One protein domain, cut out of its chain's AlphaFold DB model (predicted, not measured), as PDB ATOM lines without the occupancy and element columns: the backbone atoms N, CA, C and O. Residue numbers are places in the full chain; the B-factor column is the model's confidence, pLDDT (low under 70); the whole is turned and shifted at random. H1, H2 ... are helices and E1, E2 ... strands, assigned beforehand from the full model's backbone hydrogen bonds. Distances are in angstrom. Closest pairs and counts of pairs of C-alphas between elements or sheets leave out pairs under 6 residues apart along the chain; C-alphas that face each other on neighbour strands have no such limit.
ATOM      1  N   ALA A  50     -24.950 -49.984 -33.211       83.74
ATOM      2  CA  ALA A  50     -24.468 -49.473 -34.493       83.74
ATOM      3  C   ALA A  50     -22.935 -49.389 -34.484       83.74
ATOM      4  O   ALA A  50     -22.352 -48.886 -33.524       83.74
ATOM      5  N   ASP A  51     -22.284 -49.844 -35.553       88.88
ATOM      6  CA  ASP A  51     -20.829 -49.761 -35.697       88.88
ATOM      7  C   ASP A  51     -20.381 -48.336 -36.069       88.88
ATOM      8  O   ASP A  51     -21.068 -47.629 -36.815       88.88
ATOM      9  N   TRP A  52     -19.220 -47.904 -35.572       92.43
ATOM     10  CA  TRP A  52     -18.570 -46.660 -35.986       92.43
ATOM     11  C   TRP A  52     -18.187 -46.730 -37.470       92.43
ATOM     12  O   TRP A  52     -17.646 -47.739 -37.926       92.43
ATOM     13  N   LYS A  53     -18.334 -45.626 -38.215       92.78
ATOM     14  CA  LYS A  53     -17.778 -45.507 -39.581       92.78
ATOM     15  C   LYS A  53     -16.252 -45.670 -39.587       92.78
ATOM     16  O   LYS A  53     -15.660 -46.076 -40.584       92.78
ATOM     17  N   ALA A  54     -15.611 -45.351 -38.465       92.48
ATOM     18  CA  ALA A  54     -14.203 -45.597 -38.202       92.48
ATOM     19  C   ALA A  54     -14.060 -46.247 -36.815       92.48
ATOM     20  O   ALA A  54     -14.261 -45.551 -35.824       92.48
ATOM     21  N   PRO A  55     -13.739 -47.547 -36.704       93.14
ATOM     22  CA  PRO A  55     -13.550 -48.186 -35.406       93.14
ATOM     23  C   PRO A  55     -12.225 -47.765 -34.751       93.14
ATOM     24  O   PRO A  55     -11.214 -47.542 -35.423       93.14
ATOM     25  N   PHE A  56     -12.215 -47.720 -33.419       93.91
ATOM     26  CA  PHE A  56     -11.001 -47.626 -32.614       93.91
ATOM     27  C   PHE A  56     -10.188 -48.926 -32.732       93.91
ATOM     28  O   PHE A  56     -10.732 -50.028 -32.849       93.91
ATOM     29  N   LYS A  57      -8.859 -48.817 -32.656       92.97
ATOM     30  CA  LYS A  57      -7.972 -49.986 -32.573       92.97
ATOM     31  C   LYS A  57      -7.916 -50.441 -31.113       92.97
ATOM     32  O   LYS A  57      -7.418 -49.699 -30.276       92.97
ATOM     33  N   THR A  58      -8.347 -51.667 -30.807       94.25
ATOM     34  CA  THR A  58      -8.333 -52.229 -29.435       94.25
ATOM     35  C   THR A  58      -6.951 -52.213 -28.780       94.25
ATOM     36  O   THR A  58      -6.847 -52.019 -27.577       94.25
ATOM     37  N   ALA A  59      -5.877 -52.340 -29.566       95.06
ATOM     38  CA  ALA A  59      -4.493 -52.214 -29.096       95.06
ATOM     39  C   ALA A  59      -4.109 -50.797 -28.609       95.06
ATOM     40  O   ALA A  59      -3.048 -50.622 -28.013       95.06
ATOM     41  N   LEU A  60      -4.943 -49.784 -28.876       94.93
ATOM     42  CA  LEU A  60      -4.796 -48.420 -28.361       94.93
ATOM     43  C   LEU A  60      -5.707 -48.146 -27.152       94.93
ATOM     44  O   LEU A  60      -5.543 -47.108 -26.515       94.93
ATOM     45  N   THR A  61      -6.629 -49.054 -26.805       97.05
ATOM     46  CA  THR A  61      -7.414 -48.950 -25.568       97.05
ATOM     47  C   THR A  61      -6.491 -49.154 -24.364       97.05
ATOM     48  O   THR A  61      -5.779 -50.157 -24.283       97.05
ATOM     49  N   LYS A  62      -6.486 -48.211 -23.417       96.75
ATOM     50  CA  LYS A  62      -5.611 -48.237 -22.231       96.75
ATOM     51  C   LYS A  62      -6.392 -47.926 -20.965       96.75
ATOM     52  O   LYS A  62      -7.370 -47.190 -21.002       96.75
ATOM     53  N   LYS A  63      -5.935 -48.447 -19.827       97.52
ATOM     54  CA  LYS A  63      -6.462 -48.042 -18.521       97.52
ATOM     55  C   LYS A  63      -5.978 -46.631 -18.183       97.52
ATOM     56  O   LYS A  63      -4.769 -46.405 -18.173       97.52
ATOM     57  N   THR A  64      -6.895 -45.713 -17.896       95.98
ATOM     58  CA  THR A  64      -6.589 -44.334 -17.473       95.98
ATOM     59  C   THR A  64      -7.446 -43.929 -16.280       95.98
ATOM     60  O   THR A  64      -8.457 -44.566 -15.986       95.98
ATOM     61  N   THR A  65      -7.059 -42.849 -15.608       96.26
ATOM     62  CA  THR A  65      -7.893 -42.184 -14.602       96.26
ATOM     63  C   THR A  65      -9.110 -41.519 -15.253       96.26
ATOM     64  O   THR A  65      -9.019 -41.004 -16.368       96.26
ATOM     65  N   PHE A  66     -10.232 -41.526 -14.535       96.59
ATOM     66  CA  PHE A  66     -11.430 -40.733 -14.777       96.59
ATOM     67  C   PHE A  66     -11.826 -40.013 -13.475       96.59
ATOM     68  O   PHE A  66     -11.981 -40.653 -12.432       96.59
ATOM     69  N   TYR A  67     -11.988 -38.695 -13.532       95.32
ATOM     70  CA  TYR A  67     -12.265 -37.803 -12.406       95.32
ATOM     71  C   TYR A  67     -13.784 -37.654 -12.211       95.32
ATOM     72  O   TYR A  67     -14.405 -36.778 -12.805       95.32
ATOM     73  N   VAL A  68     -14.398 -38.512 -11.391       91.53
ATOM     74  CA  VAL A  68     -15.864 -38.592 -11.182       91.53
ATOM     75  C   VAL A  68     -16.432 -37.306 -10.581       91.53
ATOM     76  O   VAL A  68     -17.442 -36.769 -11.045       91.53
ATOM     77  N   LYS A  69     -15.781 -36.825  -9.520       88.97
ATOM     78  CA  LYS A  69     -16.047 -35.553  -8.844       88.97
ATOM     79  C   LYS A  69     -14.780 -35.115  -8.104       88.97
ATOM     80  O   LYS A  69     -13.787 -35.841  -8.096       88.97
ATOM     81  N   GLN A  70     -14.817 -33.947  -7.467       87.74
ATOM     82  CA  GLN A  70     -13.760 -33.550  -6.541       87.74
ATOM     83  C   GLN A  70     -13.551 -34.657  -5.490       87.74
ATOM     84  O   GLN A  70     -14.522 -35.168  -4.927       87.74
ATOM     85  N   ASP A  71     -12.291 -35.050  -5.307       89.07
ATOM     86  CA  ASP A  71     -11.828 -36.123  -4.418       89.07
ATOM     87  C   ASP A  71     -12.364 -37.542  -4.739       89.07
ATOM     88  O   ASP A  71     -12.294 -38.440  -3.898       89.07
ATOM     89  N   GLU A  72     -12.869 -37.790  -5.959       92.01
ATOM     90  CA  GLU A  72     -13.215 -39.141  -6.426       92.01
ATOM     91  C   GLU A  72     -12.701 -39.441  -7.841       92.01
ATOM     92  O   GLU A  72     -13.128 -38.842  -8.831       92.01
ATOM     93  N   GLU A  73     -11.856 -40.467  -7.938       93.72
ATOM     94  CA  GLU A  73     -11.282 -40.977  -9.183       93.72
ATOM     95  C   GLU A  73     -11.598 -42.469  -9.382       93.72
ATOM     96  O   GLU A  73     -11.784 -43.226  -8.421       93.72
ATOM     97  N   LYS A  74     -11.651 -42.907 -10.644       93.52
ATOM     98  CA  LYS A  74     -11.810 -44.312 -11.056       93.52
ATOM     99  C   LYS A  74     -10.865 -44.647 -12.204       93.52
ATOM    100  O   LYS A  74     -10.476 -43.769 -12.965       93.52
ATOM    101  N   THR A  75     -10.540 -45.926 -12.366       95.40
ATOM    102  CA  THR A  75      -9.799 -46.416 -13.535       95.40
ATOM    103  C   THR A  75     -10.772 -46.917 -14.597       95.40
ATOM    104  O   THR A  75     -11.549 -47.830 -14.321       95.40
ATOM    105  N   VAL A  76     -10.695 -46.368 -15.809       95.70
ATOM    106  CA  VAL A  76     -11.565 -46.707 -16.952       95.70
ATOM    107  C   VAL A  76     -10.750 -47.233 -18.132       95.70
ATOM    108  O   VAL A  76      -9.559 -46.947 -18.243       95.70
ATOM    109  N   GLU A  77     -11.375 -47.998 -19.029       96.38
ATOM    110  CA  GLU A  77     -10.774 -48.349 -20.323       96.38
ATOM    111  C   GLU A  77     -11.007 -47.204 -21.319       96.38
ATOM    112  O   GLU A  77     -12.116 -47.008 -21.805       96.38
ATOM    113  N   MET A  78      -9.968 -46.431 -21.616       97.70
ATOM    114  CA  MET A  78     -10.000 -45.285 -22.523       97.70
ATOM    115  C   MET A  78      -9.622 -45.716 -23.939       97.70
ATOM    116  O   MET A  78      -8.502 -46.172 -24.175       97.70
ATOM    117  N   MET A  79     -10.548 -45.573 -24.884       97.39
ATOM    118  CA  MET A  79     -10.338 -45.864 -26.304       97.39
ATOM    119  C   MET A  79      -9.687 -44.656 -26.979       97.39
ATOM    120  O   MET A  79     -10.116 -43.527 -26.751       97.39
ATOM    121  N   GLN A  80      -8.673 -44.886 -27.818       96.66
ATOM    122  CA  GLN A  80      -7.856 -43.817 -28.408       96.66
ATOM    123  C   GLN A  80      -7.810 -43.912 -29.941       96.66
ATOM    124  O   GLN A  80      -7.576 -44.993 -30.492       96.66
ATOM    125  N   MET A  81      -7.999 -42.788 -30.641       94.70
ATOM    126  CA  MET A  81      -7.681 -42.669 -32.071       94.70
ATOM    127  C   MET A  81      -7.362 -41.229 -32.491       94.70
ATOM    128  O   MET A  81      -7.794 -40.282 -31.845       94.70
ATOM    129  N   ASN A  82      -6.684 -41.076 -33.632       93.68
ATOM    130  CA  ASN A  82      -6.437 -39.786 -34.280       93.68
ATOM    131  C   ASN A  82      -7.072 -39.807 -35.675       93.68
ATOM    132  O   ASN A  82      -6.626 -40.591 -36.519       93.68
ATOM    133  N   LYS A  83      -8.105 -38.994 -35.921       92.85
ATOM    134  CA  LYS A  83      -8.828 -38.969 -37.206       92.85
ATOM    135  C   LYS A  83      -9.596 -37.659 -37.409       92.85
ATOM    136  O   LYS A  83      -9.828 -36.922 -36.455       92.85
ATOM    137  N   GLU A  84      -9.989 -37.391 -38.650       94.30
ATOM    138  CA  GLU A  84     -10.934 -36.333 -38.998       94.30
ATOM    139  C   GLU A  84     -12.352 -36.675 -38.528       94.30
ATOM    140  O   GLU A  84     -12.860 -37.763 -38.815       94.30
ATOM    141  N   PHE A  85     -12.957 -35.739 -37.795       94.59
ATOM    142  CA  PHE A  85     -14.333 -35.794 -37.304       94.59
ATOM    143  C   PHE A  85     -14.930 -34.380 -37.194       94.59
ATOM    144  O   PHE A  85     -14.176 -33.421 -36.991       94.59
ATOM    145  N   PRO A  86     -16.270 -34.225 -37.213       95.50
ATOM    146  CA  PRO A  86     -16.935 -32.988 -36.821       95.50
ATOM    147  C   PRO A  86     -16.519 -32.549 -35.414       95.50
ATOM    148  O   PRO A  86     -16.840 -33.215 -34.430       95.50
ATOM    149  N   TYR A  87     -15.847 -31.406 -35.312       97.07
ATOM    150  CA  TYR A  87     -15.377 -30.825 -34.059       97.07
ATOM    151  C   TYR A  87     -15.628 -29.317 -34.002       97.07
ATOM    152  O   TYR A  87     -15.468 -28.596 -34.991       97.07
ATOM    153  N   SER A  88     -15.971 -28.829 -32.814       95.58
ATOM    154  CA  SER A  88     -15.933 -27.407 -32.469       95.58
ATOM    155  C   SER A  88     -15.601 -27.218 -30.990       95.58
ATOM    156  O   SER A  88     -15.616 -28.154 -30.192       95.58
ATOM    157  N   GLU A  89     -15.269 -25.988 -30.617       93.72
ATOM    158  CA  GLU A  89     -14.996 -25.614 -29.236       93.72
ATOM    159  C   GLU A  89     -15.493 -24.195 -28.964       93.72
ATOM    160  O   GLU A  89     -15.491 -23.336 -29.847       93.72
ATOM    161  N   THR A  90     -15.922 -23.966 -27.729       90.63
ATOM    162  CA  THR A  90     -16.233 -22.652 -27.161       90.63
ATOM    163  C   THR A  90     -15.270 -22.380 -26.006       90.63
ATOM    164  O   THR A  90     -14.455 -23.238 -25.659       90.63
ATOM    165  N   ASP A  91     -15.365 -21.224 -25.353       90.10
ATOM    166  CA  ASP A  91     -14.580 -20.953 -24.139       90.10
ATOM    167  C   ASP A  91     -14.904 -21.924 -22.988       90.10
ATOM    168  O   ASP A  91     -14.055 -22.176 -22.139       90.10
ATOM    169  N   GLU A  92     -16.101 -22.525 -22.990       90.70
ATOM    170  CA  GLU A  92     -16.565 -23.413 -21.921       90.70
ATOM    171  C   GLU A  92     -16.508 -24.913 -22.268       90.70
ATOM    172  O   GLU A  92     -16.334 -25.732 -21.362       90.70
ATOM    173  N   TYR A  93     -16.685 -25.302 -23.541       92.32
ATOM    174  CA  TYR A  93     -16.954 -26.696 -23.943       92.32
ATOM    175  C   TYR A  93     -16.182 -27.114 -25.209       92.32
ATOM    176  O   TYR A  93     -15.909 -26.291 -26.082       92.32
ATOM    177  N   GLN A  94     -15.894 -28.407 -25.345       96.56
ATOM    178  CA  GLN A  94     -15.486 -29.063 -26.593       96.56
ATOM    179  C   GLN A  94     -16.629 -29.948 -27.106       96.56
ATOM    180  O   GLN A  94     -17.345 -30.570 -26.318       96.56
ATOM    181  N   ILE A  95     -16.795 -30.015 -28.425       97.11
ATOM    182  CA  ILE A  95     -17.850 -30.768 -29.105       97.11
ATOM    183  C   ILE A  95     -17.205 -31.657 -30.166       97.11
ATOM    184  O   ILE A  95     -16.415 -31.178 -30.975       97.11
ATOM    185  N   LEU A  96     -17.560 -32.940 -30.175       97.68
ATOM    186  CA  LEU A  96     -17.075 -33.933 -31.138       97.68
ATOM    187  C   LEU A  96     -18.230 -34.822 -31.593       97.68
ATOM    188  O   LEU A  96     -18.897 -35.414 -30.751       97.68
ATOM    189  N   GLY A  97     -18.439 -34.960 -32.898       96.16
ATOM    190  CA  GLY A  97     -19.346 -35.945 -33.486       96.16
ATOM    191  C   GLY A  97     -18.575 -37.130 -34.064       96.16
ATOM    192  O   GLY A  97     -17.743 -36.941 -34.941       96.16
ATOM    193  N   ILE A  98     -18.862 -38.357 -33.633       95.70
ATOM    194  CA  ILE A  98     -18.315 -39.579 -34.241       95.70
ATOM    195  C   ILE A  98     -19.424 -40.242 -35.080       95.70
ATOM    196  O   ILE A  98     -20.448 -40.641 -34.519       95.70
ATOM    197  N   PRO A  99     -19.273 -40.358 -36.415       94.44
ATOM    198  CA  PRO A  99     -20.272 -40.980 -37.276       94.44
ATOM    199  C   PRO A  99     -20.310 -42.505 -37.130       94.44
ATOM    200  O   PRO A  99     -19.275 -43.179 -37.070       94.44
ATOM    201  N   TYR A 100     -21.519 -43.057 -37.156       92.96
ATOM    202  CA  TYR A 100     -21.764 -44.482 -37.358       92.96
ATOM    203  C   TYR A 100     -21.698 -44.842 -38.852       92.96
ATOM    204  O   TYR A 100     -21.732 -43.965 -39.716       92.96
ATOM    205  N   VAL A 101     -21.619 -46.140 -39.175       88.91
ATOM    206  CA  VAL A 101     -21.647 -46.650 -40.565       88.91
ATOM    207  C   VAL A 101     -22.880 -46.137 -41.324       88.91
ATOM    208  O   VAL A 101     -22.789 -45.794 -42.501       88.91
ATOM    209  N   THR A 102     -24.019 -46.010 -40.639       82.88
ATOM    210  CA  THR A 102     -25.173 -45.247 -41.126       82.88
ATOM    211  C   THR A 102     -24.836 -43.756 -41.086       82.88
ATOM    212  O   THR A 102     -25.000 -43.124 -40.048       82.88
ATOM    213  N   GLU A 103     -24.408 -43.177 -42.212       72.61
ATOM    214  CA  GLU A 103     -23.809 -41.826 -42.278       72.61
ATOM    215  C   GLU A 103     -24.674 -40.678 -41.724       72.61
ATOM    216  O   GLU A 103     -24.156 -39.614 -41.391       72.61
ATOM    217  N   LYS A 104     -25.990 -40.885 -41.609       86.25
ATOM    218  CA  LYS A 104     -26.924 -39.924 -41.004       86.25
ATOM    219  C   LYS A 104     -26.819 -39.858 -39.479       86.25
ATOM    220  O   LYS A 104     -27.208 -38.850 -38.896       86.25
ATOM    221  N   LEU A 105     -26.339 -40.926 -38.838       91.31
ATOM    222  CA  LEU A 105     -26.271 -41.066 -37.388       91.31
ATOM    223  C   LEU A 105     -24.877 -40.703 -36.879       91.31
ATOM    224  O   LEU A 105     -23.883 -41.334 -37.244       91.31
ATOM    225  N   LEU A 106     -24.813 -39.722 -35.983       94.33
ATOM    226  CA  LEU A 106     -23.600 -39.349 -35.258       94.33
ATOM    227  C   LEU A 106     -23.836 -39.501 -33.754       94.33
ATOM    228  O   LEU A 106     -24.908 -39.148 -33.252       94.33
ATOM    229  N   MET A 107     -22.822 -39.975 -33.030       94.87
ATOM    230  CA  MET A 107     -22.745 -39.781 -31.585       94.87
ATOM    231  C   MET A 107     -21.953 -38.515 -31.292       94.87
ATOM    232  O   MET A 107     -20.757 -38.448 -31.565       94.87
ATOM    233  N   TYR A 108     -22.622 -37.521 -30.726       95.76
ATOM    234  CA  TYR A 108     -21.992 -36.310 -30.235       95.76
ATOM    235  C   TYR A 108     -21.572 -36.462 -28.774       95.76
ATOM    236  O   TYR A 108     -22.325 -36.983 -27.949       95.76
ATOM    237  N   PHE A 109     -20.396 -35.939 -28.456       96.88
ATOM    238  CA  PHE A 109     -19.860 -35.748 -27.115       96.88
ATOM    239  C   PHE A 109     -19.735 -34.243 -26.873       96.88
ATOM    240  O   PHE A 109     -19.195 -33.528 -27.717       96.88
ATOM    241  N   VAL A 110     -20.239 -33.768 -25.735       95.97
ATOM    242  CA  VAL A 110     -20.081 -32.386 -25.266       95.97
ATOM    243  C   VAL A 110     -19.358 -32.442 -23.926       95.97
ATOM    244  O   VAL A 110     -19.927 -32.853 -22.908       95.97
ATOM    245  N   LEU A 111     -18.081 -32.074 -23.961       97.02
ATOM    246  CA  LEU A 111     -17.143 -32.157 -22.848       97.02
ATOM    247  C   LEU A 111     -16.902 -30.750 -22.277       97.02
ATOM    248  O   LEU A 111     -16.472 -29.868 -23.024       97.02
ATOM    249  N   PRO A 112     -17.161 -30.503 -20.985       95.94
ATOM    250  CA  PRO A 112     -16.723 -29.281 -20.321       95.94
ATOM    251  C   PRO A 112     -15.199 -29.106 -20.366       95.94
ATOM    252  O   PRO A 112     -14.453 -30.070 -20.264       95.94
ATOM    253  N   LYS A 113     -14.706 -27.870 -20.474       95.18
ATOM    254  CA  LYS A 113     -13.272 -27.580 -20.279       95.18
ATOM    255  C   LYS A 113     -12.882 -27.607 -18.794       95.18
ATOM    256  O   LYS A 113     -11.750 -27.934 -18.450       95.18
ATOM    257  N   GLU A 114     -13.827 -27.307 -17.902       93.77
ATOM    258  CA  GLU A 114     -13.690 -27.497 -16.454       93.77
ATOM    259  C   GLU A 114     -14.059 -28.934 -16.055       93.77
ATOM    260  O   GLU A 114     -15.211 -29.331 -16.232       93.77
ATOM    261  N   LYS A 115     -13.150 -29.680 -15.406       91.20
ATOM    262  CA  LYS A 115     -13.355 -31.104 -15.043       91.20
ATOM    263  C   LYS A 115     -14.681 -31.426 -14.334       91.20
ATOM    264  O   LYS A 115     -15.222 -32.514 -14.491       91.20
ATOM    265  N   PHE A 116     -15.219 -30.492 -13.550       90.35
ATOM    266  CA  PHE A 116     -16.480 -30.673 -12.812       90.35
ATOM    267  C   PHE A 116     -17.604 -29.736 -13.296       90.35
ATOM    268  O   PHE A 116     -18.661 -29.632 -12.668       90.35
ATOM    269  N   GLY A 117     -17.410 -29.092 -14.453       91.18
ATOM    270  CA  GLY A 117     -18.308 -28.093 -15.035       91.18
ATOM    271  C   GLY A 117     -19.612 -28.645 -15.619       91.18
ATOM    272  O   GLY A 117     -20.510 -27.861 -15.921       91.18
ATOM    273  N   LEU A 118     -19.781 -29.972 -15.745       90.44
ATOM    274  CA  LEU A 118     -20.944 -30.576 -16.420       90.44
ATOM    275  C   LEU A 118     -22.289 -30.097 -15.852       90.44
ATOM    276  O   LEU A 118     -23.227 -29.835 -16.603       90.44
ATOM    277  N   LYS A 119     -22.393 -29.923 -14.528       88.73
ATOM    278  CA  LYS A 119     -23.620 -29.410 -13.897       88.73
ATOM    279  C   LYS A 119     -23.927 -27.965 -14.316       88.73
ATOM    280  O   LYS A 119     -25.088 -27.649 -14.561       88.73
ATOM    281  N   ASN A 120     -22.903 -27.119 -14.433       88.90
ATOM    282  CA  ASN A 120     -23.032 -25.717 -14.845       88.90
ATOM    283  C   ASN A 120     -23.291 -25.591 -16.355       88.90
ATOM    284  O   ASN A 120     -24.054 -24.728 -16.781       88.90
ATOM    285  N   MET A 121     -22.723 -26.488 -17.166       89.06
ATOM    286  CA  MET A 121     -23.062 -26.631 -18.585       89.06
ATOM    287  C   MET A 121     -24.546 -26.979 -18.759       89.06
ATOM    288  O   MET A 121     -25.272 -26.322 -19.504       89.06
ATOM    289  N   MET A 122     -25.025 -27.984 -18.022       87.53
ATOM    290  CA  MET A 122     -26.403 -28.469 -18.110       87.53
ATOM    291  C   MET A 122     -27.466 -27.418 -17.756       87.53
ATOM    292  O   MET A 122     -28.539 -27.445 -18.351       87.53
ATOM    293  N   THR A 123     -27.192 -26.472 -16.849       87.25
ATOM    294  CA  THR A 123     -28.137 -25.373 -16.546       87.25
ATOM    295  C   THR A 123     -28.162 -24.280 -17.618       87.25
ATOM    296  O   THR A 123     -29.137 -23.535 -17.704       87.25
ATOM    297  N   LYS A 124     -27.115 -24.177 -18.447       85.54
ATOM    298  CA  LYS A 124     -27.009 -23.210 -19.552       85.54
ATOM    299  C   LYS A 124     -27.555 -23.745 -20.878       85.54
ATOM    300  O   LYS A 124     -27.895 -22.936 -21.751       85.54
ATOM    301  N   LEU A 125     -27.611 -25.068 -21.050       84.08
ATOM    302  CA  LEU A 125     -28.084 -25.745 -22.259       84.08
ATOM    303  C   LEU A 125     -29.617 -25.785 -22.362       84.08
ATOM    304  O   LEU A 125     -30.347 -25.826 -21.377       84.08
ATOM    305  N   ASN A 126     -30.104 -25.806 -23.600       83.75
ATOM    306  CA  ASN A 126     -31.479 -26.147 -23.959       83.75
ATOM    307  C   ASN A 126     -31.471 -26.821 -25.342       83.75
ATOM    308  O   ASN A 126     -30.438 -26.821 -26.012       83.75
ATOM    309  N   ALA A 127     -32.608 -27.363 -25.790       82.46
ATOM    310  CA  ALA A 127     -32.681 -28.098 -27.057       82.46
ATOM    311  C   ALA A 127     -32.174 -27.289 -28.270       82.46
ATOM    312  O   ALA A 127     -31.468 -27.843 -29.107       82.46
ATOM    313  N   LYS A 128     -32.465 -25.977 -28.352       87.03
ATOM    314  CA  LYS A 128     -31.958 -25.129 -29.444       87.03
ATOM    315  C   LYS A 128     -30.436 -24.989 -29.365       87.03
ATOM    316  O   LYS A 128     -29.765 -25.311 -30.333       87.03
ATOM    317  N   LYS A 129     -29.898 -24.579 -28.209       87.43
ATOM    318  CA  LYS A 129     -28.448 -24.422 -28.008       87.43
ATOM    319  C   LYS A 129     -27.685 -25.720 -28.269       87.43
ATOM    320  O   LYS A 129     -26.598 -25.672 -28.824       87.43
ATOM    321  N   LEU A 130     -28.240 -26.867 -27.878       88.31
ATOM    322  CA  LEU A 130     -27.616 -28.169 -28.112       88.31
ATOM    323  C   LEU A 130     -27.531 -28.493 -29.614       88.31
ATOM    324  O   LEU A 130     -26.479 -28.916 -30.080       88.31
ATOM    325  N   LEU A 131     -28.600 -28.229 -30.374       90.13
ATOM    326  CA  LEU A 131     -28.583 -28.353 -31.836       90.13
ATOM    327  C   LEU A 131     -27.626 -27.338 -32.484       90.13
ATOM    328  O   LEU A 131     -26.837 -27.727 -33.335       90.13
ATOM    329  N   ASP A 132     -27.631 -26.076 -32.036       90.48
ATOM    330  CA  ASP A 132     -26.699 -25.042 -32.514       90.48
ATOM    331  C   ASP A 132     -25.226 -25.467 -32.295       90.48
ATOM    332  O   ASP A 132     -24.381 -25.258 -33.165       90.48
ATOM    333  N   LEU A 133     -24.912 -26.110 -31.159       90.78
ATOM    334  CA  LEU A 133     -23.586 -26.674 -30.880       90.78
ATOM    335  C   LEU A 133     -23.235 -27.821 -31.841       90.78
ATOM    336  O   LEU A 133     -22.127 -27.840 -32.373       90.78
ATOM    337  N   PHE A 134     -24.158 -28.748 -32.107       92.39
ATOM    338  CA  PHE A 134     -23.933 -29.860 -33.042       92.39
ATOM    339  C   PHE A 134     -23.772 -29.401 -34.499       92.39
ATOM    340  O   PHE A 134     -22.959 -29.969 -35.232       92.39
ATOM    341  N   ASP A 135     -24.498 -28.355 -34.898       90.98
ATOM    342  CA  ASP A 135     -24.408 -27.742 -36.226       90.98
ATOM    343  C   ASP A 135     -23.134 -26.884 -36.394       90.98
ATOM    344  O   ASP A 135     -22.671 -26.697 -37.517       90.98
ATOM    345  N   SER A 136     -22.522 -26.414 -35.295       91.67
ATOM    346  CA  SER A 136     -21.241 -25.681 -35.316       91.67
ATOM    347  C   SER A 136     -20.008 -26.556 -35.587       91.67
ATOM    348  O   SER A 136     -18.933 -26.029 -35.876       91.67
ATOM    349  N   ALA A 137     -20.141 -27.880 -35.466       93.20
ATOM    350  CA  ALA A 137     -19.036 -28.821 -35.594       93.20
ATOM    351  C   ALA A 137     -18.656 -29.046 -37.070       93.20
ATOM    352  O   ALA A 137     -19.473 -29.500 -37.878       93.20
ATOM    353  N   ILE A 138     -17.393 -28.773 -37.409       93.07
ATOM    354  CA  ILE A 138     -16.832 -28.937 -38.761       93.07
ATOM    355  C   ILE A 138     -15.740 -30.006 -38.763       93.07
ATOM    356  O   ILE A 138     -15.083 -30.205 -37.746       93.07
ATOM    357  N   GLU A 139     -15.540 -30.692 -39.887       94.15
ATOM    358  CA  GLU A 139     -14.505 -31.729 -40.002       94.15
ATOM    359  C   GLU A 139     -13.115 -31.158 -39.673       94.15
ATOM    360  O   GLU A 139     -12.660 -30.193 -40.294       94.15
ATOM    361  N   ARG A 140     -12.446 -31.741 -38.674       93.27
ATOM    362  CA  ARG A 140     -11.060 -31.434 -38.289       93.27
ATOM    363  C   ARG A 140     -10.361 -32.706 -37.837       93.27
ATOM    364  O   ARG A 140     -10.992 -33.574 -37.245       93.27
ATOM    365  N   GLN A 141      -9.048 -32.786 -38.035       94.48
ATOM    366  CA  GLN A 141      -8.215 -33.818 -37.416       94.48
ATOM    367  C   GLN A 141      -8.187 -33.620 -35.889       94.48
ATOM    368  O   GLN A 141      -7.705 -32.590 -35.417       94.48
ATOM    369  N   VAL A 142      -8.673 -34.601 -35.126       95.17
ATOM    370  CA  VAL A 142      -8.748 -34.575 -33.652       95.17
ATOM    371  C   VAL A 142      -8.039 -35.803 -33.073       95.17
ATOM    372  O   VAL A 142      -8.133 -36.906 -33.619       95.17
ATOM    373  N   GLU A 143      -7.345 -35.622 -31.950       96.65
ATOM    374  CA  GLU A 143      -6.919 -36.717 -31.072       96.65
ATOM    375  C   GLU A 143      -8.031 -37.001 -30.051       96.65
ATOM    376  O   GLU A 143      -8.355 -36.163 -29.208       96.65
ATOM    377  N   VAL A 144      -8.641 -38.180 -30.154       97.52
ATOM    378  CA  VAL A 144      -9.874 -38.556 -29.456       97.52
ATOM    379  C   VAL A 144      -9.581 -39.626 -28.412       97.52
ATOM    380  O   VAL A 144      -9.120 -40.718 -28.754       97.52
ATOM    381  N   HIS A 145      -9.909 -39.332 -27.153       97.83
ATOM    382  CA  HIS A 145      -9.871 -40.271 -26.031       97.83
ATOM    383  C   HIS A 145     -11.259 -40.314 -25.379       97.83
ATOM    384  O   HIS A 145     -11.686 -39.331 -24.770       97.83
ATOM    385  N   ILE A 146     -11.969 -41.437 -25.525       96.94
ATOM    386  CA  ILE A 146     -13.334 -41.643 -25.005       96.94
ATOM    387  C   ILE A 146     -13.374 -42.932 -24.171       96.94
ATOM    388  O   ILE A 146     -12.890 -43.965 -24.649       96.94
ATOM    389  N   PRO A 147     -13.954 -42.933 -22.955       96.13
ATOM    390  CA  PRO A 147     -14.085 -44.153 -22.175       96.13
ATOM    391  C   PRO A 147     -15.017 -45.149 -22.870       96.13
ATOM    392  O   PRO A 147     -16.051 -44.796 -23.438       96.13
ATOM    393  N   LYS A 148     -14.653 -46.421 -22.789       92.07
ATOM    394  CA  LYS A 148     -15.509 -47.557 -23.108       92.07
ATOM    395  C   LYS A 148     -16.484 -47.758 -21.959       92.07
ATOM    396  O   LYS A 148     -16.062 -47.911 -20.815       92.07
ATOM    397  N   GLU A 198     -24.266 -49.393 -25.211       86.38
ATOM    398  CA  GLU A 198     -22.895 -49.858 -25.007       86.38
ATOM    399  C   GLU A 198     -22.004 -49.127 -26.006       86.38
ATOM    400  O   GLU A 198     -22.373 -48.977 -27.164       86.38
ATOM    401  N   ILE A 199     -20.861 -48.635 -25.548       90.32
ATOM    402  CA  ILE A 199     -19.891 -47.863 -26.317       90.32
ATOM    403  C   ILE A 199     -18.559 -48.588 -26.204       90.32
ATOM    404  O   ILE A 199     -17.987 -48.679 -25.119       90.32
ATOM    405  N   ASN A 200     -18.101 -49.146 -27.322       91.25
ATOM    406  CA  ASN A 200     -16.854 -49.889 -27.430       91.25
ATOM    407  C   ASN A 200     -16.111 -49.558 -28.732       91.25
ATOM    408  O   ASN A 200     -16.511 -48.689 -29.512       91.25
ATOM    409  N   GLU A 201     -14.989 -50.239 -28.953       91.66
ATOM    410  CA  GLU A 201     -14.037 -49.886 -29.999       91.66
ATOM    411  C   GLU A 201     -14.617 -50.014 -31.411       91.66
ATOM    412  O   GLU A 201     -14.187 -49.310 -32.320       91.66
ATOM    413  N   LYS A 202     -15.607 -50.888 -31.609       81.36
ATOM    414  CA  LYS A 202     -16.236 -51.108 -32.920       81.36
ATOM    415  C   LYS A 202     -17.408 -50.173 -33.170       81.36
ATOM    416  O   LYS A 202     -17.738 -49.918 -34.318       81.36
ATOM    417  N   GLY A 203     -17.997 -49.658 -32.099       70.15
ATOM    418  CA  GLY A 203     -19.263 -48.948 -32.084       70.15
ATOM    419  C   GLY A 203     -20.027 -49.332 -30.834       70.15
ATOM    420  O   GLY A 203     -19.456 -49.674 -29.797       70.15
ATOM    421  N   SER A 204     -21.336 -49.382 -30.969       57.82
ATOM    422  CA  SER A 204     -22.193 -50.137 -30.074       57.82
ATOM    423  C   SER A 204     -22.315 -51.564 -30.606       57.82
ATOM    424  O   SER A 204     -23.324 -51.872 -31.219       57.82
ATOM    425  N   GLU A 205     -21.292 -52.407 -30.368       40.32
ATOM    426  CA  GLU A 205     -21.193 -53.846 -30.733       40.32
ATOM    427  C   GLU A 205     -21.278 -54.234 -32.238       40.32
ATOM    428  O   GLU A 205     -22.199 -53.822 -32.927       40.32
ATOM    429  N   ALA A 206     -20.543 -55.229 -32.765       29.68
ATOM    430  CA  ALA A 206     -19.509 -56.128 -32.212       29.68
ATOM    431  C   ALA A 206     -18.853 -56.994 -33.329       29.68
ATOM    432  O   ALA A 206     -19.333 -57.036 -34.451       29.68
ATOM    433  N   ARG A 223       3.033 -27.107 -37.759       43.04
ATOM    434  CA  ARG A 223       2.233 -28.160 -37.126       43.04
ATOM    435  C   ARG A 223       1.583 -27.614 -35.864       43.04
ATOM    436  O   ARG A 223       2.060 -27.863 -34.759       43.04
ATOM    437  N   MET A 224       0.464 -26.910 -36.028       59.17
ATOM    438  CA  MET A 224      -0.526 -26.831 -34.959       59.17
ATOM    439  C   MET A 224      -0.892 -28.273 -34.596       59.17
ATOM    440  O   MET A 224      -1.385 -29.019 -35.444       59.17
ATOM    441  N   SER A 225      -0.575 -28.696 -33.372       77.99
ATOM    442  CA  SER A 225      -0.970 -30.018 -32.891       77.99
ATOM    443  C   SER A 225      -2.492 -30.132 -32.988       77.99
ATOM    444  O   SER A 225      -3.165 -29.179 -32.579       77.99
ATOM    445  N   PRO A 226      -3.046 -31.246 -33.503       85.66
ATOM    446  CA  PRO A 226      -4.492 -31.398 -33.588       85.66
ATOM    447  C   PRO A 226      -5.112 -31.211 -32.195       85.66
ATOM    448  O   PRO A 226      -4.499 -31.632 -31.204       85.66
ATOM    449  N   PRO A 227      -6.297 -30.581 -32.090       92.68
ATOM    450  CA  PRO A 227      -7.003 -30.485 -30.821       92.68
ATOM    451  C   PRO A 227      -7.177 -31.877 -30.213       92.68
ATOM    452  O   PRO A 227      -7.417 -32.863 -30.916       92.68
ATOM    453  N   LYS A 228      -7.050 -31.948 -28.888       95.67
ATOM    454  CA  LYS A 228      -7.275 -33.168 -28.117       95.67
ATOM    455  C   LYS A 228      -8.617 -33.059 -27.415       95.67
ATOM    456  O   LYS A 228      -8.831 -32.090 -26.688       95.67
ATOM    457  N   LEU A 229      -9.487 -34.048 -27.584       97.36
ATOM    458  CA  LEU A 229     -10.642 -34.236 -26.710       97.36
ATOM    459  C   LEU A 229     -10.363 -35.452 -25.834       97.36
ATOM    460  O   LEU A 229     -10.278 -36.577 -26.330       97.36
ATOM    461  N   ILE A 230     -10.209 -35.206 -24.534       97.53
ATOM    462  CA  ILE A 230      -9.937 -36.237 -23.537       97.53
ATOM    463  C   ILE A 230     -11.094 -36.269 -22.548       97.53
ATOM    464  O   ILE A 230     -11.172 -35.442 -21.647       97.53
ATOM    465  N   ALA A 231     -12.004 -37.227 -22.724       97.38
ATOM    466  CA  ALA A 231     -13.171 -37.400 -21.866       97.38
ATOM    467  C   ALA A 231     -12.813 -38.128 -20.554       97.38
ATOM    468  O   ALA A 231     -13.364 -39.185 -20.238       97.38
ATOM    469  N   ASP A 232     -11.862 -37.568 -19.800       97.02
ATOM    470  CA  ASP A 232     -11.386 -38.064 -18.500       97.02
ATOM    471  C   ASP A 232     -12.272 -37.636 -17.316       97.02
ATOM    472  O   ASP A 232     -11.922 -37.881 -16.168       97.02
ATOM    473  N   HIS A 233     -13.404 -36.985 -17.564       95.86
ATOM    474  CA  HIS A 233     -14.304 -36.457 -16.541       95.86
ATOM    475  C   HIS A 233     -15.741 -36.345 -17.100       95.86
ATOM    476  O   HIS A 233     -15.943 -36.598 -18.290       95.86
ATOM    477  N   PRO A 234     -16.768 -36.016 -16.289       95.64
ATOM    478  CA  PRO A 234     -18.159 -36.090 -16.716       95.64
ATOM    479  C   PRO A 234     -18.507 -35.263 -17.961       95.64
ATOM    480  O   PRO A 234     -18.330 -34.046 -17.992       95.64
ATOM    481  N   PHE A 235     -19.116 -35.922 -18.949       95.13
ATOM    482  CA  PHE A 235     -19.562 -35.328 -20.215       95.13
ATOM    483  C   PHE A 235     -21.036 -35.623 -20.513       95.13
ATOM    484  O   PHE A 235     -21.621 -36.589 -20.010       95.13
ATOM    485  N   LEU A 236     -21.632 -34.806 -21.385       94.05
ATOM    486  CA  LEU A 236     -22.904 -35.115 -22.039       94.05
ATOM    487  C   LEU A 236     -22.623 -35.861 -23.344       94.05
ATOM    488  O   LEU A 236     -21.678 -35.539 -24.063       94.05
ATOM    489  N   PHE A 237     -23.468 -36.830 -23.676       93.28
ATOM    490  CA  PHE A 237     -23.468 -37.473 -24.984       93.28
ATOM    491  C   PHE A 237     -24.870 -37.472 -25.595       93.28
ATOM    492  O   PHE A 237     -25.874 -37.471 -24.879       93.28
ATOM    493  N   ALA A 238     -24.947 -37.503 -26.921       92.36
ATOM    494  CA  ALA A 238     -26.197 -37.633 -27.656       92.36
ATOM    495  C   ALA A 238     -26.009 -38.483 -28.913       92.36
ATOM    496  O   ALA A 238     -24.950 -38.440 -29.528       92.36
ATOM    497  N   ILE A 239     -27.040 -39.217 -29.326       90.64
ATOM    498  CA  ILE A 239     -27.098 -39.832 -30.659       90.64
ATOM    499  C   ILE A 239     -28.119 -39.044 -31.468       90.64
ATOM    500  O   ILE A 239     -29.253 -38.862 -31.019       90.64
ATOM    501  N   MET A 240     -27.719 -38.581 -32.648       90.00
ATOM    502  CA  MET A 240     -28.512 -37.694 -33.491       90.00
ATOM    503  C   MET A 240     -28.576 -38.219 -34.925       90.00
ATOM    504  O   MET A 240     -27.541 -38.531 -35.516       90.00
ATOM    505  N   ASP A 241     -29.778 -38.245 -35.501       88.45
ATOM    506  CA  ASP A 241     -29.947 -38.200 -36.952       88.45
ATOM    507  C   ASP A 241     -29.717 -36.754 -37.407       88.45
ATOM    508  O   ASP A 241     -30.555 -35.868 -37.201       88.45
ATOM    509  N   ARG A 242     -28.547 -36.515 -38.001       86.21
ATOM    510  CA  ARG A 242     -28.119 -35.200 -38.484       86.21
ATOM    511  C   ARG A 242     -28.929 -34.744 -39.699       86.21
ATOM    512  O   ARG A 242     -29.151 -33.547 -39.847       86.21
ATOM    513  N   SER A 243     -29.407 -35.665 -40.542       85.07
ATOM    514  CA  SER A 243     -30.222 -35.326 -41.718       85.07
ATOM    515  C   SER A 243     -31.605 -34.808 -41.328       85.07
ATOM    516  O   SER A 243     -32.089 -33.854 -41.930       85.07
ATOM    517  N   ASN A 244     -32.229 -35.418 -40.319       85.78
ATOM    518  CA  ASN A 244     -33.568 -35.046 -39.854       85.78
ATOM    519  C   ASN A 244     -33.553 -34.074 -38.654       85.78
ATOM    520  O   ASN A 244     -34.609 -33.623 -38.215       85.78
ATOM    521  N   ARG A 245     -32.365 -33.755 -38.116       87.25
ATOM    522  CA  ARG A 245     -32.133 -32.997 -36.868       87.25
ATOM    523  C   ARG A 245     -32.863 -33.585 -35.647       87.25
ATOM    524  O   ARG A 245     -33.298 -32.854 -34.759       87.25
ATOM    525  N   ILE A 246     -32.972 -34.917 -35.587       84.85
ATOM    526  CA  ILE A 246     -33.653 -35.645 -34.503       84.85
ATOM    527  C   ILE A 246     -32.620 -36.186 -33.515       84.85
ATOM    528  O   ILE A 246     -31.752 -36.977 -33.876       84.85
ATOM    529  N   VAL A 247     -32.750 -35.812 -32.242       85.68
ATOM    530  CA  VAL A 247     -31.995 -36.429 -31.142       85.68
ATOM    531  C   VAL A 247     -32.689 -37.733 -30.739       85.68
ATOM    532  O   VAL A 247     -33.785 -37.710 -30.180       85.68
ATOM    533  N   LEU A 248     -32.050 -38.870 -31.029       82.70
ATOM    534  CA  LEU A 248     -32.525 -40.215 -30.677       82.70
ATOM    535  C   LEU A 248     -32.287 -40.526 -29.197       82.70
ATOM    536  O   LEU A 248     -33.126 -41.131 -28.532       82.70
ATOM    537  N   PHE A 249     -31.131 -40.097 -28.691       84.02
ATOM    538  CA  PHE A 249     -30.707 -40.272 -27.309       84.02
ATOM    539  C   PHE A 249     -29.981 -39.031 -26.817       84.02
ATOM    540  O   PHE A 249     -29.229 -38.412 -27.566       84.02
ATOM    541  N   VAL A 250     -30.121 -38.749 -25.527       87.36
ATOM    542  CA  VAL A 250     -29.221 -37.879 -24.771       87.36
ATOM    543  C   VAL A 250     -28.962 -38.522 -23.415       87.36
ATOM    544  O   VAL A 250     -29.845 -39.183 -22.867       87.36
ATOM    545  N   GLY A 251     -27.760 -38.349 -22.882       87.27
ATOM    546  CA  GLY A 251     -27.393 -38.833 -21.562       87.27
ATOM    547  C   GLY A 251     -26.141 -38.156 -21.029       87.27
ATOM    548  O   GLY A 251     -25.519 -37.328 -21.692       87.27
ATOM    549  N   VAL A 252     -25.783 -38.510 -19.800       91.07
ATOM    550  CA  VAL A 252     -24.587 -38.012 -19.117       91.07
ATOM    551  C   VAL A 252     -23.769 -39.174 -18.587       91.07
ATOM    552  O   VAL A 252     -24.324 -40.137 -18.052       91.07
ATOM    553  N   TYR A 253     -22.452 -39.076 -18.735       91.71
ATOM    554  CA  TYR A 253     -21.510 -40.035 -18.183       91.71
ATOM    555  C   TYR A 253     -20.848 -39.452 -16.939       91.71
ATOM    556  O   TYR A 253     -20.362 -38.328 -16.978       91.71
ATOM    557  N   TYR A 254     -20.824 -40.217 -15.852       87.98
ATOM    558  CA  TYR A 254     -20.157 -39.845 -14.597       87.98
ATOM    559  C   TYR A 254     -19.182 -40.923 -14.098       87.98
ATOM    560  O   TYR A 254     -18.508 -40.689 -13.104       87.98
ATOM    561  N   GLU A 255     -19.110 -42.081 -14.769       85.20
ATOM    562  CA  GLU A 255     -18.646 -43.360 -14.203       85.20
ATOM    563  C   GLU A 255     -19.440 -43.785 -12.938       85.20
ATOM    564  O   GLU A 255     -19.997 -42.968 -12.199       85.20
ATOM    565  N   LYS A 256     -19.587 -45.091 -12.700       72.34
ATOM    566  CA  LYS A 256     -20.293 -45.600 -11.518       72.34
ATOM    567  C   LYS A 256     -19.320 -45.742 -10.356       72.34
ATOM    568  O   LYS A 256     -18.407 -46.567 -10.392       72.34
ATOM    569  N   SER A 257     -19.579 -45.027  -9.263       49.90
ATOM    570  CA  SER A 257     -19.007 -45.442  -7.987       49.90
ATOM    571  C   SER A 257     -19.609 -46.772  -7.555       49.90
ATOM    572  O   SER A 257     -20.805 -47.008  -7.732       49.90
ATOM    573  N   SER A 258     -18.789 -47.644  -6.969       39.37
ATOM    574  CA  SER A 258     -19.187 -48.986  -6.526       39.37
ATOM    575  C   SER A 258     -20.302 -48.974  -5.465       39.37
ATOM    576  O   SER A 258     -20.916 -50.008  -5.222       39.37
ATOM    577  N   SER A 259     -20.580 -47.813  -4.863       36.75
ATOM    578  CA  SER A 259     -21.677 -47.553  -3.923       36.75
ATOM    579  C   SER A 259     -22.962 -46.991  -4.558       36.75
ATOM    580  O   SER A 259     -24.021 -47.098  -3.945       36.75
ATOM    581  N   ASP A 260     -22.912 -46.416  -5.767       40.28
ATOM    582  CA  ASP A 260     -24.003 -45.614  -6.354       40.28
ATOM    583  C   ASP A 260     -24.502 -46.176  -7.696       40.28
ATOM    584  O   ASP A 260     -24.405 -45.569  -8.765       40.28
ATOM    585  N   ALA A 261     -25.133 -47.351  -7.644       31.11
ATOM    586  CA  ALA A 261     -25.725 -47.999  -8.820       31.11
ATOM    587  C   ALA A 261     -26.917 -47.230  -9.451       31.11
ATOM    588  O   ALA A 261     -27.386 -47.606 -10.528       31.11
ATOM    589  N   LYS A 262     -27.413 -46.157  -8.815       30.16
ATOM    590  CA  LYS A 262     -28.537 -45.324  -9.287       30.16
ATOM    591  C   LYS A 262     -28.049 -44.012  -9.900       30.16
ATOM    592  O   LYS A 262     -28.206 -42.935  -9.324       30.16
ATOM    593  N   LEU A 263     -27.520 -44.113 -11.116       34.45
ATOM    594  CA  LEU A 263     -27.159 -42.965 -11.947       34.45
ATOM    595  C   LEU A 263     -28.392 -42.060 -12.149       34.45
ATOM    596  O   LEU A 263     -29.365 -42.441 -12.804       34.45
ATOM    597  N   LYS A 264     -28.369 -40.852 -11.572       33.75
ATOM    598  CA  LYS A 264     -29.384 -39.819 -11.823       33.75
ATOM    599  C   LYS A 264     -29.176 -39.240 -13.223       33.75
ATOM    600  O   LYS A 264     -28.600 -38.164 -13.363       33.75
ATOM    601  N   MET A 265     -29.706 -39.903 -14.251       36.45
ATOM    602  CA  MET A 265     -29.878 -39.276 -15.566       36.45
ATOM    603  C   MET A 265     -31.044 -38.274 -15.505       36.45
ATOM    604  O   MET A 265     -32.149 -38.510 -15.980       36.45
ATOM    605  N   SER A 266     -30.797 -37.156 -14.820       30.70
ATOM    606  CA  SER A 266     -31.742 -36.060 -14.593       30.70
ATOM    607  C   SER A 266     -31.668 -35.017 -15.715       30.70
ATOM    608  O   SER A 266     -31.698 -33.819 -15.438       30.70
ATOM    609  N   LEU A 267     -31.518 -35.472 -16.963       32.49
ATOM    610  CA  LEU A 267     -31.618 -34.630 -18.151       32.49
ATOM    611  C   LEU A 267     -31.724 -35.477 -19.430       32.49
ATOM    612  O   LEU A 267     -30.897 -36.351 -19.659       32.49
ATOM    613  N   ASP A 268     -32.693 -35.257 -20.310       41.68
ATOM    614  CA  ASP A 268     -34.097 -35.076 -19.949       41.68
ATOM    615  C   ASP A 268     -34.960 -35.666 -21.071       41.68
ATOM    616  O   ASP A 268     -34.723 -35.381 -22.248       41.68
ATOM    617  N   ILE A 269     -36.022 -36.396 -20.724       35.41
ATOM    618  CA  ILE A 269     -37.091 -36.651 -21.698       35.41
ATOM    619  C   ILE A 269     -37.725 -35.315 -22.114       35.41
ATOM    620  O   ILE A 269     -38.214 -35.212 -23.235       35.41
ATOM    621  N   SER A 270     -37.613 -34.261 -21.296       31.22
ATOM    622  CA  SER A 270     -37.940 -32.894 -21.701       31.22
ATOM    623  C   SER A 270     -37.108 -32.347 -22.862       31.22
ATOM    624  O   SER A 270     -37.639 -31.492 -23.540       31.22
ATOM    625  N   MET A 271     -35.898 -32.799 -23.221       29.56
ATOM    626  CA  MET A 271     -35.267 -32.214 -24.426       29.56
ATOM    627  C   MET A 271     -35.932 -32.694 -25.721       29.56
ATOM    628  O   MET A 271     -36.156 -31.889 -26.625       29.56
ATOM    629  N   VAL A 272     -36.357 -33.961 -25.772       39.03
ATOM    630  CA  VAL A 272     -37.188 -34.474 -26.873       39.03
ATOM    631  C   VAL A 272     -38.625 -33.955 -26.735       39.03
ATOM    632  O   VAL A 272     -39.172 -33.396 -27.682       39.03
ATOM    633  N   ILE A 273     -39.234 -34.058 -25.547       36.13
ATOM    634  CA  ILE A 273     -40.614 -33.612 -25.322       36.13
ATOM    635  C   ILE A 273     -40.765 -32.096 -25.463       36.13
ATOM    636  O   ILE A 273     -41.775 -31.714 -26.019       36.13
ATOM    637  N   LEU A 274     -39.829 -31.233 -25.046       31.27
ATOM    638  CA  LEU A 274     -39.933 -29.764 -25.172       31.27
ATOM    639  C   LEU A 274     -39.758 -29.289 -26.608       31.27
ATOM    640  O   LEU A 274     -40.465 -28.364 -27.000       31.27
ATOM    641  N   HIS A 275     -38.886 -29.920 -27.403       38.51
ATOM    642  CA  HIS A 275     -38.819 -29.620 -28.837       38.51
ATOM    643  C   HIS A 275     -40.177 -29.881 -29.505       38.51
ATOM    644  O   HIS A 275     -40.662 -29.065 -30.284       38.51
ATOM    645  N   TYR A 276     -40.842 -30.970 -29.110       41.07
ATOM    646  CA  TYR A 276     -42.198 -31.276 -29.548       41.07
ATOM    647  C   TYR A 276     -43.302 -30.707 -28.638       41.07
ATOM    648  O   TYR A 276     -44.460 -30.943 -28.939       41.07
ATOM    649  N   ALA A 277     -43.041 -29.962 -27.556       36.46
ATOM    650  CA  ALA A 277     -44.077 -29.646 -26.554       36.46
ATOM    651  C   ALA A 277     -45.088 -28.609 -27.044       36.46
ATOM    652  O   ALA A 277     -46.278 -28.817 -26.797       36.46
ATOM    653  N   PRO A 278     -44.693 -27.531 -27.754       34.60
ATOM    654  CA  PRO A 278     -45.654 -26.647 -28.406       34.60
ATOM    655  C   PRO A 278     -46.527 -27.433 -29.388       34.60
ATOM    656  O   PRO A 278     -47.750 -27.321 -29.355       34.60
ATOM    657  N   THR A 279     -45.900 -28.309 -30.177       40.74
ATOM    658  CA  THR A 279     -46.546 -29.152 -31.186       40.74
ATOM    659  C   THR A 279     -47.498 -30.166 -30.553       40.74
ATOM    660  O   THR A 279     -48.643 -30.256 -30.963       40.74
ATOM    661  N   ILE A 280     -47.084 -30.881 -29.505       40.10
ATOM    662  CA  ILE A 280     -47.888 -31.850 -28.748       40.10
ATOM    663  C   ILE A 280     -49.029 -31.135 -28.026       40.10
ATOM    664  O   ILE A 280     -50.141 -31.644 -28.036       40.10
ATOM    665  N   LYS A 281     -48.803 -29.952 -27.438       37.03
ATOM    666  CA  LYS A 281     -49.848 -29.189 -26.740       37.03
ATOM    667  C   LYS A 281     -50.901 -28.653 -27.715       37.03
ATOM    668  O   LYS A 281     -52.089 -28.817 -27.447       37.03
ATOM    669  N   GLN A 282     -50.484 -28.106 -28.860       35.29
ATOM    670  CA  GLN A 282     -51.398 -27.732 -29.944       35.29
ATOM    671  C   GLN A 282     -52.127 -28.960 -30.500       35.29
ATOM    672  O   GLN A 282     -53.350 -28.970 -30.550       35.29
ATOM    673  N   LEU A 283     -51.421 -30.037 -30.849       34.73
ATOM    674  CA  LEU A 283     -52.024 -31.250 -31.413       34.73
ATOM    675  C   LEU A 283     -52.957 -31.968 -30.423       34.73
ATOM    676  O   LEU A 283     -53.964 -32.529 -30.850       34.73
ATOM    677  N   TRP A 284     -52.698 -31.889 -29.114       34.28
ATOM    678  CA  TRP A 284     -53.608 -32.364 -28.064       34.28
ATOM    679  C   TRP A 284     -54.876 -31.502 -27.985       34.28
ATOM    680  O   TRP A 284     -55.974 -32.051 -27.927       34.28
ATOM    681  N   GLN A 285     -54.751 -30.172 -28.089       37.20
ATOM    682  CA  GLN A 285     -55.894 -29.246 -28.174       37.20
ATOM    683  C   GLN A 285     -56.715 -29.418 -29.465       37.20
ATOM    684  O   GLN A 285     -57.941 -29.357 -29.418       37.20
ATOM    685  N   ILE A 286     -56.069 -29.698 -30.602       36.41
ATOM    686  CA  ILE A 286     -56.717 -29.963 -31.904       36.41
ATOM    687  C   ILE A 286     -57.221 -31.427 -31.983       36.41
ATOM    688  O   ILE A 286     -57.886 -31.842 -32.931       36.41
ATOM    689  N   GLY A 287     -56.950 -32.245 -30.960       31.28
ATOM    690  CA  GLY A 287     -57.442 -33.615 -30.862       31.28
ATOM    691  C   GLY A 287     -56.790 -34.600 -31.837       31.28
ATOM    692  O   GLY A 287     -57.379 -35.652 -32.110       31.28
ATOM    693  N   VAL A 288     -55.594 -34.318 -32.349       35.24
ATOM    694  CA  VAL A 288     -54.809 -35.320 -33.076       35.24
ATOM    695  C   VAL A 288     -54.428 -36.425 -32.094       35.24
ATOM    696  O   VAL A 288     -53.930 -36.175 -30.996       35.24
ATOM    697  N   SER A 289     -54.733 -37.673 -32.451       40.25
ATOM    698  CA  SER A 289     -54.487 -38.797 -31.555       40.25
ATOM    699  C   SER A 289     -52.989 -38.970 -31.303       40.25
ATOM    700  O   SER A 289     -52.178 -38.866 -32.225       40.25
ATOM    701  N   LEU A 290     -52.633 -39.340 -30.067       39.38
ATOM    702  CA  LEU A 290     -51.281 -39.788 -29.707       39.38
ATOM    703  C   LEU A 290     -50.743 -40.832 -30.698       39.38
ATOM    704  O   LEU A 290     -49.558 -40.829 -30.984       39.38
ATOM    705  N   TYR A 291     -51.618 -41.653 -31.288       36.65
ATOM    706  CA  TYR A 291     -51.280 -42.578 -32.367       36.65
ATOM    707  C   TYR A 291     -50.620 -41.900 -33.581       36.65
ATOM    708  O   TYR A 291     -49.572 -42.365 -34.002       36.65
ATOM    709  N   HIS A 292     -51.151 -40.796 -34.121       32.55
ATOM    710  CA  HIS A 292     -50.552 -40.127 -35.292       32.55
ATOM    711  C   HIS A 292     -49.238 -39.411 -34.954       32.55
ATOM    712  O   HIS A 292     -48.281 -39.484 -35.723       32.55
ATOM    713  N   LEU A 293     -49.170 -38.788 -33.772       36.94
ATOM    714  CA  LEU A 293     -47.932 -38.231 -33.216       36.94
ATOM    715  C   LEU A 293     -46.849 -39.308 -33.057       36.94
ATOM    716  O   LEU A 293     -45.695 -39.089 -33.419       36.94
ATOM    717  N   PHE A 294     -47.232 -40.489 -32.568       36.96
ATOM    718  CA  PHE A 294     -46.339 -41.635 -32.481       36.96
ATOM    719  C   PHE A 294     -45.981 -42.178 -33.866       36.96
ATOM    720  O   PHE A 294     -44.813 -42.440 -34.078       36.96
ATOM    721  N   GLN A 295     -46.902 -42.304 -34.827       31.82
ATOM    722  CA  GLN A 295     -46.584 -42.823 -36.170       31.82
ATOM    723  C   GLN A 295     -45.533 -41.972 -36.900       31.82
ATOM    724  O   GLN A 295     -44.577 -42.530 -37.435       31.82
ATOM    725  N   TYR A 296     -45.628 -40.639 -36.841       30.81
ATOM    726  CA  TYR A 296     -44.583 -39.757 -37.385       30.81
ATOM    727  C   TYR A 296     -43.223 -39.943 -36.690       30.81
ATOM    728  O   TYR A 296     -42.183 -39.919 -37.345       30.81
ATOM    729  N   TRP A 297     -43.218 -40.178 -35.376       32.93
ATOM    730  CA  TRP A 297     -42.001 -40.411 -34.592       32.93
ATOM    731  C   TRP A 297     -41.443 -41.847 -34.727       32.93
ATOM    732  O   TRP A 297     -40.241 -42.062 -34.592       32.93
ATOM    733  N   LEU A 298     -42.301 -42.832 -35.014       32.28
ATOM    734  CA  LEU A 298     -41.964 -44.240 -35.262       32.28
ATOM    735  C   LEU A 298     -41.313 -44.405 -36.645       32.28
ATOM    736  O   LEU A 298     -40.272 -45.051 -36.753       32.28
ATOM    737  N   LEU A 299     -41.888 -43.779 -37.681       30.18
ATOM    738  CA  LEU A 299     -41.389 -43.840 -39.063       30.18
ATOM    739  C   LEU A 299     -39.993 -43.226 -39.239       30.18
ATOM    740  O   LEU A 299     -39.259 -43.646 -40.129       30.18
ATOM    741  N   ALA A 300     -39.617 -42.258 -38.400       31.78
ATOM    742  CA  ALA A 300     -38.318 -41.595 -38.489       31.78
ATOM    743  C   ALA A 300     -37.153 -42.397 -37.874       31.78
ATOM    744  O   ALA A 300     -36.011 -42.181 -38.261       31.78
ATOM    745  N   ASN A 301     -37.420 -43.298 -36.916       34.45
ATOM    746  CA  ASN A 301     -36.387 -43.747 -35.968       34.45
ATOM    747  C   ASN A 301     -36.210 -45.283 -35.838       34.45
ATOM    748  O   ASN A 301     -35.369 -45.714 -35.056       34.45
ATOM    749  N   ASP A 302     -37.019 -46.113 -36.522       30.80
ATOM    750  CA  ASP A 302     -37.124 -47.593 -36.335       30.80
ATOM    751  C   ASP A 302     -37.308 -48.028 -34.858       30.80
ATOM    752  O   ASP A 302     -37.031 -49.152 -34.430       30.80
ATOM    753  N   LEU A 303     -37.825 -47.105 -34.047       31.38
ATOM    754  CA  LEU A 303     -38.198 -47.341 -32.662       31.38
ATOM    755  C   LEU A 303     -39.560 -48.022 -32.641       31.38
ATOM    756  O   LEU A 303     -40.429 -47.713 -33.450       31.38
ATOM    757  N   ARG A 304     -39.765 -48.963 -31.717       28.39
ATOM    758  CA  ARG A 304     -41.001 -49.750 -31.665       28.39
ATOM    759  C   ARG A 304     -41.663 -49.636 -30.300       28.39
ATOM    760  O   ARG A 304     -41.289 -50.326 -29.354       28.39
ATOM    761  N   TRP A 305     -42.672 -48.776 -30.216       30.48
ATOM    762  CA  TRP A 305     -43.563 -48.689 -29.059       30.48
ATOM    763  C   TRP A 305     -44.698 -49.705 -29.167       30.48
ATOM    764  O   TRP A 305     -45.244 -49.917 -30.250       30.48
ATOM    765  N   PHE A 306     -45.095 -50.286 -28.034       31.90
ATOM    766  CA  PHE A 306     -46.203 -51.237 -27.974       31.90
ATOM    767  C   PHE A 306     -47.213 -50.815 -26.914       31.90
ATOM    768  O   PHE A 306     -46.898 -50.683 -25.732       31.90
ATOM    769  N   VAL A 307     -48.442 -50.598 -27.373       32.85
ATOM    770  CA  VAL A 307     -49.602 -50.267 -26.547       32.85
ATOM    771  C   VAL A 307     -50.349 -51.569 -26.284       32.85
ATOM    772  O   VAL A 307     -51.070 -52.062 -27.152       32.85
ATOM    773  N   TRP A 308     -50.157 -52.154 -25.102       37.02
ATOM    774  CA  TRP A 308     -50.867 -53.371 -24.710       37.02
ATOM    775  C   TRP A 308     -52.239 -53.019 -24.136       37.02
ATOM    776  O   TRP A 308     -52.347 -52.304 -23.140       37.02
ATOM    777  N   LYS A 309     -53.288 -53.534 -24.779       40.27
ATOM    778  CA  LYS A 309     -54.687 -53.353 -24.383       40.27
ATOM    779  C   LYS A 309     -55.213 -54.606 -23.666       40.27
ATOM    780  O   LYS A 309     -54.707 -55.714 -23.885       40.27
ATOM    781  N   TYR A 310     -56.249 -54.418 -22.850       41.81
ATOM    782  CA  TYR A 310     -57.234 -55.463 -22.561       41.81
ATOM    783  C   TYR A 310     -57.848 -55.990 -23.860       41.81
ATOM    784  O   TYR A 310     -58.458 -55.172 -24.592       41.81
TER     785      TYR A 310
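What this domain is: This is residues 50 to 148, 198 to 206 and 223 to 310 of the 310 residues of the protein "Serpin-like protein" of Trichuris trichiura (UniProt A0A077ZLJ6). A twisted sheet of eight strands, E1 to E8, turns sharply at a bend in E2 and curls round the helix H2, with H1 on the same face. Beyond the edge strand E8 a helical arm makes the length of the whole: H3 packs on E8, H4 reaches outward, H5 folds back until it grazes the sheet, and the short E9 lies far out. The printed part has 196 residues, with five named helices and nine named strands in the order E1 E2 E3 E4 H1 H2 E5 E6 E7 E8 H3 H4 H5 E9, and its class is mixed, helices and strands. The sheet is branched and mostly antiparallel, with E5 and E6 its one parallel pair. By its radius of gyration of the C-alphas, 18.3 A, the whole is compact, yet its outline is elongated, with spans of 57 by 37 by 36 A.

How they stand to each other: E1, residues 62 to 69, and E2, residues 72 to 89, form an antiparallel hairpin, with N 66 and O 74 2.7 A apart, within hydrogen-bond range. E2 bends by 122 degrees at residue 84 and has three neighbours in staggered pairing: E1 beside residues 72 to 78 on one side, E5, residues 138 to 147, beside residues 77 to 87 on the other side, and E3, residues 93 to 99, toward its end. Within hydrogen-bond range are N 88 and O 95, 3.0 A apart, between the antiparallel neighbours E2 and E3, and N 87 and O 138, 2.8 A apart, between the antiparallel neighbours E2 and E5. E4, residues 105 to 112, pairs with E3, N 94 and O 111 being 2.8 A apart; E1 to E4 make a meander, each strand the antiparallel neighbour of the one before. H1, residues 118 to 124, is on the sheet at a height of 9.2 A, over E4 and only just over E7, residues 235 to 241, with 3 of its C-alphas there. It runs slantwise to the strands, at 50 degrees to E4 on the local plane. H2, residues 127 to 135, is on the same face, and its closest C-alphas to E3 are Leu 133 and Ile 95, 7.3 A. E5 is parallel to E6, residues 228 to 230, with N 229 and O 143 2.9 A apart. E7 pairs with E4, N 108 and O 238 at 2.8 A, and forms a hairpin with E8, residues 246 to 253, N 237 and O 251 at 2.9 A. H3, residues 269 to 275, touches H2 about perpendicular, at 82 degrees; their closest C-alphas are Ala 127 and Met 271, 5.5 A. H3 and H4, residues 277 to 285, meet only through their link. H5, residues 290 to 301, only grazes the sheet with residues 297 to 301. Every O i to N i+4 pair is within hydrogen-bond range in H2, H3 and H4, against 2 of 3 in H1 and 6 of 8 in H5. E9, residues 306 to 308, pairs with no named strand.

Where its parts are: E1 begins at C-alpha 62 (-5.611, -48.237, -22.231). E2 measures 26.6 A from first to last C-alpha, E4 22.8 A, E5 22.7 A, E1 21.2 A and E8 20.8 A. H5, the longest helix, measures 16.6 A and ends at C-alpha 301 (-36.387, -43.747, -35.968). E9 ends at C-alpha 308 (-50.867, -53.371, -24.710).

The domain as a whole: The two C-alphas farthest apart are those of Arg 223 and Tyr 310, 67.0 A. Residues 149 to 197 and 207 to 222 are not printed; the gaps are 8.0 A and 35.8 A between C-alphas. The link from E8 to H3 is long, with 15 residues. The mean pLDDT of the printed part is 74.9, and residues 204 to 206, 223 to 224 and 257 to 310 are under 70.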